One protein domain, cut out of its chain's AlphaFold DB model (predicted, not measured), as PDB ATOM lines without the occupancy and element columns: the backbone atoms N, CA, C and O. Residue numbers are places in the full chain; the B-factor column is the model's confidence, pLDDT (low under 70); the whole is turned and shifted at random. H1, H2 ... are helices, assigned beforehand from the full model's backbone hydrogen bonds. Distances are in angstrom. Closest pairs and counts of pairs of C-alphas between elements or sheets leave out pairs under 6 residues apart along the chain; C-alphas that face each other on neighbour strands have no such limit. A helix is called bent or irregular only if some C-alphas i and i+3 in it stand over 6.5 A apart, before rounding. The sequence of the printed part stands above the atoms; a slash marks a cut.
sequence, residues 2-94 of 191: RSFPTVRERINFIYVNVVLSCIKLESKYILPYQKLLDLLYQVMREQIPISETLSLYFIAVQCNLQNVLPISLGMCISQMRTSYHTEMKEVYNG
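What this domain is: This is residues 2 to 94 of the 191 residues of an uncharacterized protein of Dissostichus mawsoni (UniProt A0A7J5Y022). Three helices pack round a fourth, H3, which sits in the middle: H1 and H2, side by side as a hairpin, pack on one side of it with their centres and that of H3 making a triangle, and H4 packs on the other side of H3. A tail, residues 89 to 94, sticks out past H4. The printed part has 93 residues with four named helices, H1 to H4 in order along the chain, and no named strand; the class is all helix. It is compact, with a radius of gyration of the C-alphas of 14.0 A, and spans 41 by 34 by 27 A.

How they stand to each other: Begin with the longest helix, H1, residues 7 to 23. It touches H2, residues 33 to 44, where the closest C-alphas, those of Ile 14 and Leu 36, are 6.5 A apart; the two form a helical hairpin at a shallow tilt of 27 degrees, opposite ways. With residues 8 to 15 alone, H1 also touches H3, residues 50 to 63; their closest C-alphas, of Ile 11 and Leu 56, are 6.3 A apart, and they run the same way at a tilt of 36 degrees, only just steep. H2 and H3, a second helical hairpin, only just touch, with 3 pairs of C-alphas within 8 A, the closest being Leu 40 and Ala 60 at 7.1 A; they run opposite ways at 32 degrees, only just shallow. H1, H2 and H3 are an up-and-down bundle, each helix running against the one before it. H3 is the hub, touching three helices. It touches H4, residues 73 to 87, with 21 pairs of C-alphas within 8 A, the closest C-alphas being those of Leu 54 and Ser 83 at 5.1 A; the two form a third helical hairpin at a steep tilt of 38 degrees, opposite ways. H4 is apart from H1 and from H2. In H1, H2 and H4 every O i to N i+4 pair is within hydrogen-bond range; in H3 it is 8 of 10.

Where its parts are: Find C-alpha 7 at (57.811, 73.554, 110.860); from there H1 runs 24.7 A to C-alpha 23. H2 is 16.5 A long and H3 20.6 A. H3 is irregular: look at C-alphas 51 and 54, which are 7.2 A apart. H4 covers 20.8 A, from C-alpha 73 at (67.464, 64.665, 94.953) to C-alpha 87 at (51.527, 77.969, 94.454).

The domain as a whole: The C-alphas of Arg 2 and Gly 94 are the two farthest apart, at 45.8 A. The printed part has no cut. The link from H2 to H3 is tight, those from H1 to H2 and from H3 to H4 are short, and no link is long. Look at the B-factor column for a mean pLDDT of the printed part of 87.6; residue 2, residue 66 and residues 90 to 94 are under 70.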
ATOM      1  N   ARG A   2      57.930  77.136 126.896       48.81
ATOM      2  CA  ARG A   2      58.503  77.394 125.565       48.81
ATOM      3  C   ARG A   2      57.733  76.520 124.580       48.81
ATOM      4  O   ARG A   2      57.779  75.302 124.708       48.81
ATOM      5  N   SER A   3      56.979  77.138 123.678       72.00
ATOM      6  CA  SER A   3      56.391  76.436 122.541       72.00
ATOM      7  C   SER A   3      57.517  75.819 121.715       72.00
ATOM      8  O   SER A   3      58.554  76.451 121.499       72.00
ATOM      9  N   PHE A   4      57.341  74.571 121.287       81.38
ATOM     10  CA  PHE A   4      58.244  73.982 120.306       81.38
ATOM     11  C   PHE A   4      58.140  74.777 118.997       81.38
ATOM     12  O   PHE A   4      57.029  75.169 118.630       81.38
ATOM     13  N   PRO A   5      59.264  75.040 118.310       89.62
ATOM     14  CA  PRO A   5      59.235  75.778 117.060       89.62
ATOM     15  C   PRO A   5      58.459  74.985 116.006       89.62
ATOM     16  O   PRO A   5      58.680  73.788 115.812       89.62
ATOM     17  N   THR A   6      57.553  75.670 115.323       93.62
ATOM     18  CA  THR A   6      56.763  75.135 114.215       93.62
ATOM     19  C   THR A   6      57.655  74.744 113.030       93.62
ATOM     20  O   THR A   6      58.791  75.211 112.894       93.62
ATOM     21  N   VAL A   7      57.128  73.919 112.117       93.81
ATOM     22  CA  VAL A   7      57.811  73.554 110.860       93.81
ATOM     23  C   VAL A   7      58.232  74.804 110.079       93.81
ATOM     24  O   VAL A   7      59.388  74.914 109.672       93.81
ATOM     25  N   ARG A   8      57.335  75.792 109.952       94.44
ATOM     26  CA  ARG A   8      57.613  77.079 109.296       94.44
ATOM     27  C   ARG A   8      58.775  77.824 109.951       94.44
ATOM     28  O   ARG A   8      59.677  78.281 109.257       94.44
ATOM     29  N   GLU A   9      58.784  77.946 111.277       95.50
ATOM     30  CA  GLU A   9      59.867  78.636 111.993       95.50
ATOM     31  C   GLU A   9      61.216  77.945 111.788       95.50
ATOM     32  O   GLU A   9      62.233  78.619 111.628       95.50
ATOM     33  N   ARG A  10      61.235  76.610 111.722       95.88
ATOM     34  CA  ARG A  10      62.456  75.841 111.454       95.88
ATOM     35  C   ARG A  10      62.936  76.002 110.016       95.88
ATOM     36  O   ARG A  10      64.133  76.184 109.811       95.88
ATOM     37  N   ILE A  11      62.030  76.006 109.038       95.62
ATOM     38  CA  ILE A  11      62.355  76.313 107.636       95.62
ATOM     39  C   ILE A  11      62.937  77.724 107.531       95.62
ATOM     40  O   ILE A  11      64.028  77.900 106.992       95.62
ATOM     41  N   ASN A  12      62.271  78.719 108.117       96.00
ATOM     42  CA  ASN A  12      62.753  80.099 108.139       96.00
ATOM     43  C   ASN A  12      64.127  80.206 108.804       96.00
ATOM     44  O   ASN A  12      65.001  80.908 108.303       96.00
ATOM     45  N   PHE A  13      64.351  79.479 109.897       96.44
ATOM     46  CA  PHE A  13      65.649  79.438 110.553       96.44
ATOM     47  C   PHE A  13      66.739  78.854 109.641       96.44
ATOM     48  O   PHE A  13      67.839  79.407 109.589       96.44
ATOM     49  N   ILE A  14      66.445  77.806 108.862       96.31
ATOM     50  CA  ILE A  14      67.378  77.273 107.854       96.31
ATOM     51  C   ILE A  14      67.714  78.351 106.813       96.31
ATOM     52  O   ILE A  14      68.892  78.607 106.551       96.31
ATOM     53  N   TYR A  15      66.703  79.035 106.271       95.38
ATOM     54  CA  TYR A  15      66.900  80.122 105.308       95.38
ATOM     55  C   TYR A  15      67.738  81.266 105.868       95.38
ATOM     56  O   TYR A  15      68.656  81.728 105.195       95.38
ATOM     57  N   VAL A  16      67.464  81.706 107.098       95.75
ATOM     58  CA  VAL A  16      68.225  82.778 107.752       95.75
ATOM     59  C   VAL A  16      69.698  82.406 107.858       95.75
ATOM     60  O   VAL A  16      70.541  83.248 107.573       95.75
ATOM     61  N   ASN A  17      70.030  81.158 108.198       96.12
ATOM     62  CA  ASN A  17      71.421  80.706 108.231       96.12
ATOM     63  C   ASN A  17      72.085  80.792 106.848       96.12
ATOM     64  O   ASN A  17      73.204  81.290 106.741       96.12
ATOM     65  N   VAL A  18      71.396  80.350 105.791       93.88
ATOM     66  CA  VAL A  18      71.919  80.413 104.417       93.88
ATOM     67  C   VAL A  18      72.082  81.861 103.951       93.88
ATOM     68  O   VAL A  18      73.169  82.244 103.531       93.88
ATOM     69  N   VAL A  19      71.062  82.704 104.097       92.75
ATOM     70  CA  VAL A  19      71.133  84.119 103.697       92.75
ATOM     71  C   VAL A  19      72.190  84.873 104.501       92.75
ATOM     72  O   VAL A  19      72.984  85.616 103.928       92.75
ATOM     73  N   LEU A  20      72.251  84.659 105.818       94.25
ATOM     74  CA  LEU A  20      73.252  85.293 106.672       94.25
ATOM     75  C   LEU A  20      74.666  84.846 106.297       94.25
ATOM     76  O   LEU A  20      75.571  85.674 106.327       94.25
ATOM     77  N   SER A  21      74.858  83.592 105.872       93.19
ATOM     78  CA  SER A  21      76.159  83.113 105.389       93.19
ATOM     79  C   SER A  21      76.646  83.841 104.134       93.19
ATOM     80  O   SER A  21      77.846  84.045 103.980       93.19
ATOM     81  N   CYS A  22      75.729  84.315 103.283       89.94
ATOM     82  CA  CYS A  22      76.067  85.127 102.112       89.94
ATOM     83  C   CYS A  22      76.451  86.572 102.466       89.94
ATOM     84  O   CYS A  22      77.031  87.267 101.635       89.94
ATOM     85  N   ILE A  23      76.098  87.043 103.667       90.75
ATOM     86  CA  ILE A  23      76.364  88.411 104.135       90.75
ATOM     87  C   ILE A  23      77.595  88.438 105.049       90.75
ATOM     88  O   ILE A  23      78.447  89.312 104.915       90.75
ATOM     89  N   LYS A  24      77.670  87.504 106.003       92.94
ATOM     90  CA  LYS A  24      78.730  87.403 107.008       92.94
ATOM     91  C   LYS A  24      78.887  85.956 107.477       92.94
ATOM     92  O   LYS A  24      78.271  85.546 108.463       92.94
ATOM     93  N   LEU A  25      79.736  85.206 106.782       91.25
ATOM     94  CA  LEU A  25      79.987  83.789 107.042       91.25
ATOM     95  C   LEU A  25      80.543  83.523 108.452       91.25
ATOM     96  O   LEU A  25      80.207  82.517 109.067       91.25
ATOM     97  N   GLU A  26      81.326  84.447 109.007       91.44
ATOM     98  CA  GLU A  26      81.964  84.339 110.329       91.44
ATOM     99  C   GLU A  26      81.012  84.707 111.482       91.44
ATOM    100  O   GLU A  26      81.426  84.888 112.631       91.44
ATOM    101  N   SER A  27      79.721  84.892 111.196       93.69
ATOM    102  CA  SER A  27      78.733  85.208 112.220       93.69
ATOM    103  C   SER A  27      78.577  84.051 113.208       93.69
ATOM    104  O   SER A  27      78.196  82.943 112.841       93.69
ATOM    105  N   LYS A  28      78.743  84.343 114.504       92.38
ATOM    106  CA  LYS A  28      78.509  83.390 115.607       92.38
ATOM    107  C   LYS A  28      77.071  82.860 115.704       92.38
ATOM    108  O   LYS A  28      76.813  81.947 116.480       92.38
ATOM    109  N   TYR A  29      76.132  83.478 114.984       91.25
ATOM    110  CA  TYR A  29      74.723  83.081 114.952       91.25
ATOM    111  C   TYR A  29      74.409  82.085 113.830       91.25
ATOM    112  O   TYR A  29      73.282  81.598 113.763       91.25
ATOM    113  N   ILE A  30      75.381  81.789 112.961       94.88
ATOM    114  CA  ILE A  30      75.252  80.759 111.933       94.88
ATOM    115  C   ILE A  30      75.580  79.402 112.557       94.88
ATOM    116  O   ILE A  30      76.596  79.227 113.233       94.88
ATOM    117  N   LEU A  31      74.708  78.426 112.334       95.44
ATOM    118  CA  LEU A  31      74.966  77.043 112.693       95.44
ATOM    119  C   LEU A  31      76.128  76.480 111.872       95.44
ATOM    120  O   LEU A  31      76.259  76.791 110.696       95.44
ATOM    121  N   PRO A  32      76.929  75.556 112.422       94.75
ATOM    122  CA  PRO A  32      77.785  74.720 111.594       94.75
ATOM    123  C   PRO A  32      76.965  74.062 110.481       94.75
ATOM    124  O   PRO A  32      75.887  73.527 110.746       94.75
ATOM    125  N   TYR A  33      77.487  74.061 109.254       93.31
ATOM    126  CA  TYR A  33      76.742  73.602 108.079       93.31
ATOM    127  C   TYR A  33      76.181  72.181 108.241       93.31
ATOM    128  O   TYR A  33      75.035  71.933 107.889       93.31
ATOM    129  N   GLN A  34      76.931  71.269 108.868       92.38
ATOM    130  CA  GLN A  34      76.435  69.917 109.142       92.38
ATOM    131  C   GLN A  34      75.188  69.918 110.041       92.38
ATOM    132  O   GLN A  34      74.222  69.229 109.744       92.38
ATOM    133  N   LYS A  35      75.148  70.758 111.083       95.31
ATOM    134  CA  LYS A  35      73.967  70.870 111.957       95.31
ATOM    135  C   LYS A  35      72.761  71.454 111.221       95.31
ATOM    136  O   LYS A  35      71.626  71.105 111.536       95.31
ATOM    137  N   LEU A  36      72.996  72.344 110.256       95.50
ATOM    138  CA  LEU A  36      71.945  72.853 109.375       95.50
ATOM    139  C   LEU A  36      71.368  71.731 108.502       95.50
ATOM    140  O   LEU A  36      70.151  71.622 108.382       95.50
ATOM    141  N   LEU A  37      72.235  70.902 107.917       93.81
ATOM    142  CA  LEU A  37      71.835  69.743 107.119       93.81
ATOM    143  C   LEU A  37      71.042  68.732 107.953       93.81
ATOM    144  O   LEU A  37      69.996  68.269 107.505       93.81
ATOM    145  N   ASP A  38      71.481  68.454 109.181       94.12
ATOM    146  CA  ASP A  38      70.765  67.564 110.097       94.12
ATOM    147  C   ASP A  38      69.369  68.118 110.433       94.12
ATOM    148  O   ASP A  38      68.383  67.381 110.421       94.12
ATOM    149  N   LEU A  39      69.257  69.431 110.677       95.31
ATOM    150  CA  LEU A  39      67.973  70.096 110.914       95.31
ATOM    151  C   LEU A  39      67.059  70.022 109.685       95.31
ATOM    152  O   LEU A  39      65.876  69.714 109.824       95.31
ATOM    153  N   LEU A  40      67.594  70.293 108.494       95.12
ATOM    154  CA  LEU A  40      66.863  70.177 107.234       95.12
ATOM    155  C   LEU A  40      66.349  68.745 107.038       95.12
ATOM    156  O   LEU A  40      65.165  68.551 106.767       95.12
ATOM    157  N   TYR A  41      67.206  67.747 107.257       93.69
ATOM    158  CA  TYR A  41      66.840  66.336 107.179       93.69
ATOM    159  C   TYR A  41      65.717  65.970 108.158       93.69
ATOM    160  O   TYR A  41      64.774  65.276 107.782       93.69
ATOM    161  N   GLN A  42      65.783  66.463 109.399       93.94
ATOM    162  CA  GLN A  42      64.728  66.256 110.392       93.94
ATOM    163  C   GLN A  42      63.397  66.856 109.940       93.94
ATOM    164  O   GLN A  42      62.391  66.151 109.950       93.94
ATOM    165  N   VAL A  43      63.398  68.121 109.498       94.31
ATOM    166  CA  VAL A  43      62.177  68.795 109.031       94.31
ATOM    167  C   VAL A  43      61.549  68.011 107.882       94.31
ATOM    168  O   VAL A  43      60.357  67.744 107.916       94.31
ATOM    169  N   MET A  44      62.341  67.558 106.907       91.31
ATOM    170  CA  MET A  44      61.844  66.815 105.741       91.31
ATOM    171  C   MET A  44      61.166  65.475 106.064       91.31
ATOM    172  O   MET A  44      60.489  64.922 105.200       91.31
ATOM    173  N   ARG A  45      61.337  64.943 107.278       91.00
ATOM    174  CA  ARG A  45      60.681  63.708 107.735       91.00
ATOM    175  C   ARG A  45      59.368  63.949 108.480       91.00
ATOM    176  O   ARG A  45      58.709  62.984 108.862       91.00
ATOM    177  N   GLU A  46      59.010  65.202 108.718       91.62
ATOM    178  CA  GLU A  46      57.787  65.582 109.417       91.62
ATOM    179  C   GLU A  46      56.627  65.795 108.439       91.62
ATOM    180  O   GLU A  46      56.800  65.840 107.220       91.62
ATOM    181  N   GLN A  47      55.416  65.937 108.977       87.69
ATOM    182  CA  GLN A  47      54.270  66.331 108.169       87.69
ATOM    183  C   GLN A  47      54.407  67.807 107.781       87.69
ATOM    184  O   GLN A  47      54.258  68.704 108.611       87.69
ATOM    185  N   ILE A  48      54.699  68.052 106.505       90.25
ATOM    186  CA  ILE A  48      54.912  69.397 105.978       90.25
ATOM    187  C   ILE A  48      53.575  70.000 105.539       90.25
ATOM    188  O   ILE A  48      52.873  69.390 104.727       90.25
ATOM    189  N   PRO A  49      53.200  71.197 106.028       89.44
ATOM    190  CA  PRO A  49      52.056  71.915 105.485       89.44
ATOM    191  C   PRO A  49      52.272  72.237 104.004       89.44
ATOM    192  O   PRO A  49      53.369  72.625 103.600       89.44
ATOM    193  N   ILE A  50      51.209  72.159 103.199       86.19
ATOM    194  CA  ILE A  50      51.277  72.432 101.752       86.19
ATOM    195  C   ILE A  50      51.913  73.805 101.480       86.19
ATOM    196  O   ILE A  50      52.784  73.898 100.625       86.19
ATOM    197  N   SER A  51      51.582  74.830 102.277       87.81
ATOM    198  CA  SER A  51      52.125  76.191 102.130       87.81
ATOM    199  C   SER A  51      53.636  76.316 102.355       87.81
ATOM    200  O   SER A  51      54.217  77.335 102.008       87.81
ATOM    201  N   GLU A  52      54.270  75.332 102.995       92.19
ATOM    202  CA  GLU A  52      55.711  75.340 103.277       92.19
ATOM    203  C   GLU A  52      56.500  74.441 102.321       92.19
ATOM    204  O   GLU A  52      57.731  74.407 102.365       92.19
ATOM    205  N   THR A  53      55.797  73.692 101.470       91.50
ATOM    206  CA  THR A  53      56.378  72.612 100.671       91.50
ATOM    207  C   THR A  53      57.358  73.169  99.643       91.50
ATOM    208  O   THR A  53      58.501  72.709  99.586       91.50
ATOM    209  N   LEU A  54      56.983  74.219  98.900       91.44
ATOM    210  CA  LEU A  54      57.888  74.870  97.952       91.44
ATOM    211  C   LEU A  54      59.156  75.393  98.635       91.44
ATOM    212  O   LEU A  54      60.264  75.087  98.195       91.44
ATOM    213  N   SER A  55      59.002  76.133  99.734       92.31
ATOM    214  CA  SER A  55      60.123  76.702 100.488       92.31
ATOM    215  C   SER A  55      61.059  75.621 101.025       92.31
ATOM    216  O   SER A  55      62.277  75.745 100.896       92.31
ATOM    217  N   LEU A  56      60.527  74.538 101.592       94.50
ATOM    218  CA  LEU A  56      61.340  73.439 102.105       94.50
ATOM    219  C   LEU A  56      62.121  72.738 100.990       94.50
ATOM    220  O   LEU A  56      63.331  72.545 101.107       94.50
ATOM    221  N   TYR A  57      61.449  72.357  99.904       93.81
ATOM    222  CA  TYR A  57      62.119  71.622  98.836       93.81
ATOM    223  C   TYR A  57      63.068  72.508  98.022       93.81
ATOM    224  O   TYR A  57      64.094  72.011  97.563       93.81
ATOM    225  N   PHE A  58      62.808  73.815  97.917       92.25
ATOM    226  CA  PHE A  58      63.735  74.758  97.289       92.25
ATOM    227  C   PHE A  58      65.084  74.809  98.010       92.25
ATOM    228  O   PHE A  58      66.124  74.635  97.370       92.25
ATOM    229  N   ILE A  59      65.083  74.957  99.339       92.62
ATOM    230  CA  ILE A  59      66.332  74.953 100.109       92.62
ATOM    231  C   ILE A  59      66.960  73.557 100.167       92.62
ATOM    232  O   ILE A  59      68.183  73.427 100.103       92.62
ATOM    233  N   ALA A  60      66.145  72.496 100.195       92.88
ATOM    234  CA  ALA A  60      66.643  71.127 100.178       92.88
ATOM    235  C   ALA A  60      67.422  70.806  98.899       92.88
ATOM    236  O   ALA A  60      68.515  70.253  98.974       92.88
ATOM    237  N   VAL A  61      66.903  71.192  97.732       91.81
ATOM    238  CA  VAL A  61      67.581  70.986  96.443       91.81
ATOM    239  C   VAL A  61      68.915  71.734  96.391       91.81
ATOM    240  O   VAL A  61      69.906  71.185  95.914       91.81
ATOM    241  N   GLN A  62      68.968  72.959  96.919       89.75
ATOM    242  CA  GLN A  62      70.199  73.750  96.987       89.75
ATOM    243  C   GLN A  62      71.259  73.091  97.876       89.75
ATOM    244  O   GLN A  62      72.415  72.951  97.476       89.75
ATOM    245  N   CYS A  63      70.868  72.653  99.072       86.75
ATOM    246  CA  CYS A  63      71.783  72.030 100.024       86.75
ATOM    247  C   CYS A  63      72.167  70.585  99.647       86.75
ATOM    248  O   CYS A  63      73.246  70.131 100.023       86.75
ATOM    249  N   ASN A  64      71.322  69.867  98.896       83.56
ATOM    250  CA  ASN A  64      71.472  68.433  98.622       83.56
ATOM    251  C   ASN A  64      71.907  68.081  97.183       83.56
ATOM    252  O   ASN A  64      71.845  66.918  96.794       83.56
ATOM    253  N   LEU A  65      72.359  69.036  96.363       73.56
ATOM    254  CA  LEU A  65      72.640  68.765  94.940       73.56
ATOM    255  C   LEU A  65      73.721  67.680  94.698       73.56
ATOM    256  O   LEU A  65      73.725  67.039  93.655       73.56
ATOM    257  N   GLN A  66      74.618  67.429  95.656       68.19
ATOM    258  CA  GLN A  66      75.606  66.337  95.574       68.19
ATOM    259  C   GLN A  66      75.280  65.156  96.502       68.19
ATOM    260  O   GLN A  66      76.190  64.465  96.946       68.19
ATOM    261  N   ASN A  67      73.997  64.935  96.816       70.19
ATOM    262  CA  ASN A  67      73.529  63.835  97.669       70.19
ATOM    263  C   ASN A  67      74.203  63.812  99.052       70.19
ATOM    264  O   ASN A  67      74.571  62.762  99.572       70.19
ATOM    265  N   VAL A  68      74.391  64.998  99.639       74.19
ATOM    266  CA  VAL A  68      74.978  65.151 100.981       74.19
ATOM    267  C   VAL A  68      74.011  64.641 102.055       74.19
ATOM    268  O   VAL A  68      74.428  64.167 103.108       74.19
ATOM    269  N   LEU A  69      72.708  64.723 101.782       79.94
ATOM    270  CA  LEU A  69      71.649  64.149 102.594       79.94
ATOM    271  C   LEU A  69      71.217  62.794 102.023       79.94
ATOM    272  O   LEU A  69      71.165  62.630 100.801       79.94
ATOM    273  N   PRO A  70      70.782  61.855 102.881       81.62
ATOM    274  CA  PRO A  70      70.219  60.576 102.461       81.62
ATOM    275  C   PRO A  70      68.761  60.750 101.997       81.62
ATOM    276  O   PRO A  70      67.842  60.099 102.491       81.62
ATOM    277  N   ILE A  71      68.533  61.691 101.081       82.56
ATOM    278  CA  ILE A  71      67.241  62.001 100.468       82.56
ATOM    279  C   ILE A  71      67.441  62.031  98.955       82.56
ATOM    280  O   ILE A  71      68.386  62.646  98.464       82.56
ATOM    281  N   SER A  72      66.526  61.398  98.216       86.69
ATOM    282  CA  SER A  72      66.542  61.421  96.751       86.69
ATOM    283  C   SER A  72      66.408  62.853  96.231       86.69
ATOM    284  O   SER A  72      65.354  63.481  96.361       86.69
ATOM    285  N   LEU A  73      67.468  63.354  95.595       86.06
ATOM    286  CA  LEU A  73      67.464  64.665  94.953       86.06
ATOM    287  C   LEU A  73      66.364  64.767  93.885       86.06
ATOM    288  O   LEU A  73      65.676  65.783  93.809       86.06
ATOM    289  N   GLY A  74      66.147  63.700  93.107       87.31
ATOM    290  CA  GLY A  74      65.089  63.645  92.095       87.31
ATOM    291  C   GLY A  74      63.692  63.819  92.696       87.31
ATOM    292  O   GLY A  74      62.883  64.585  92.173       87.31
ATOM    293  N   MET A  75      63.435  63.194  93.850       89.81
ATOM    294  CA  MET A  75      62.187  63.385  94.595       89.81
ATOM    295  C   MET A  75      62.038  64.837  95.066       89.81
ATOM    296  O   MET A  75      60.975  65.425  94.884       89.81
ATOM    297  N   CYS A  76      63.093  65.442  95.623       90.75
ATOM    298  CA  CYS A  76      63.052  66.842  96.053       90.75
ATOM    299  C   CYS A  76      62.746  67.792  94.894       90.75
ATOM    300  O   CYS A  76      61.913  68.684  95.034       90.75
ATOM    301  N   ILE A  77      63.388  67.586  93.740       89.81
ATOM    302  CA  ILE A  77      63.154  68.387  92.535       89.81
ATOM    303  C   ILE A  77      61.712  68.212  92.049       89.81
ATOM    304  O   ILE A  77      61.066  69.201  91.702       89.81
ATOM    305  N   SER A  78      61.198  66.979  92.040       90.44
ATOM    306  CA  SER A  78      59.815  66.689  91.651       90.44
ATOM    307  C   SER A  78      58.812  67.398  92.566       90.44
ATOM    308  O   SER A  78      57.951  68.123  92.072       90.44
ATOM    309  N   GLN A  79      58.972  67.279  93.889       91.00
ATOM    310  CA  GLN A  79      58.101  67.942  94.865       91.00
ATOM    311  C   GLN A  79      58.174  69.467  94.749       91.00
ATOM    312  O   GLN A  79      57.142  70.128  94.673       91.00
ATOM    313  N   MET A  80      59.381  70.027  94.629       91.06
ATOM    314  CA  MET A  80      59.580  71.461  94.413       91.06
ATOM    315  C   MET A  80      58.850  71.960  93.161       91.06
ATOM    316  O   MET A  80      58.168  72.980  93.215       91.06
ATOM    317  N   ARG A  81      58.975  71.244  92.033       88.81
ATOM    318  CA  ARG A  81      58.297  71.594  90.776       88.81
ATOM    319  C   ARG A  81      56.784  71.562  90.950       88.81
ATOM    320  O   ARG A  81      56.123  72.534  90.598       88.81
ATOM    321  N   THR A  82      56.245  70.492  91.528       90.00
ATOM    322  CA  THR A  82      54.806  70.355  91.786       90.00
ATOM    323  C   THR A  82      54.283  71.501  92.650       90.00
ATOM    324  O   THR A  82      53.338  72.178  92.251       90.00
ATOM    325  N   SER A  83      54.937  71.796  93.777       89.44
ATOM    326  CA  SER A  83      54.542  72.904  94.653       89.44
ATOM    327  C   SER A  83      54.661  74.259  93.968       89.44
ATOM    328  O   SER A  83      53.757  75.078  94.091       89.44
ATOM    329  N   TYR A  84      55.703  74.485  93.163       87.75
ATOM    330  CA  TYR A  84      55.814  75.701  92.358       87.75
ATOM    331  C   TYR A  84      54.636  75.846  91.384       87.75
ATOM    332  O   TYR A  84      54.058  76.924  91.269       87.75
ATOM    333  N   HIS A  85      54.249  74.771  90.692       84.31
ATOM    334  CA  HIS A  85      53.084  74.775  89.803       84.31
ATOM    335  C   HIS A  85      51.782  75.102  90.543       84.31
ATOM    336  O   HIS A  85      50.971  75.865  90.018       84.31
ATOM    337  N   THR A  86      51.592  74.564  91.746       85.12
ATOM    338  CA  THR A  86      50.398  74.806  92.564       85.12
ATOM    339  C   THR A  86      50.360  76.223  93.139       85.12
ATOM    340  O   THR A  86      49.335  76.891  93.033       85.12
ATOM    341  N   GLU A  87      51.462  76.695  93.724       83.38
ATOM    342  CA  GLU A  87      51.527  77.969  94.454       83.38
ATOM    343  C   GLU A  87      51.690  79.185  93.531       83.38
ATOM    344  O   GLU A  87      51.191  80.265  93.836       83.38
ATOM    345  N   MET A  88      52.367  79.030  92.386       78.19
ATOM    346  CA  MET A  88      52.706  80.137  91.479       78.19
ATOM    347  C   MET A  88      51.865  80.143  90.194       78.19
ATOM    348  O   MET A  88      52.239  80.802  89.223       78.19
ATOM    349  N   LYS A  89      50.730  79.422  90.174       70.12
ATOM    350  CA  LYS A  89      49.846  79.232  89.003       70.12
ATOM    351  C   LYS A  89      49.433  80.545  88.315       70.12
ATOM    352  O   LYS A  89      49.417  80.617  87.090       70.12
ATOM    353  N   GLU A  90      49.197  81.602  89.089       61.94
ATOM    354  CA  GLU A  90      48.793  82.930  88.590       61.94
ATOM    355  C   GLU A  90      49.965  83.754  88.010       61.94
ATOM    356  O   GLU A  90      49.768  84.739  87.304       61.94
ATOM    357  N   VAL A  91      51.214  83.353  88.281       63.75
ATOM    358  CA  VAL A  91      52.441  84.072  87.883       63.75
ATOM    359  C   VAL A  91      53.098  83.424  86.648       63.75
ATOM    360  O   VAL A  91      54.210  83.780  86.257       63.75
ATOM    361  N   TYR A  92      52.405  82.494  85.974       58.50
ATOM    362  CA  TYR A  92      52.912  81.730  84.820       58.50
ATOM    363  C   TYR A  92      53.249  82.555  83.569       58.50
ATOM    364  O   TYR A  92      53.772  82.009  82.596       58.50
ATOM    365  N   ASN A  93      53.019  83.865  83.590       53.72
ATOM    366  CA  ASN A  93      53.170  84.751  82.443       53.72
ATOM    367  C   ASN A  93      54.635  84.949  82.039       53.72
ATOM    368  O   ASN A  93      55.241  85.933  82.446       53.72
ATOM    369  N   GLY A  94      55.199  84.034  81.239       55.38
ATOM    370  CA  GLY A  94      56.360  84.234  80.349       55.38
ATOM    371  C   GLY A  94      57.685  84.703  80.971       55.38
ATOM    372  O   GLY A  94      58.691  84.791  80.268       55.38
TER     373      GLY A  94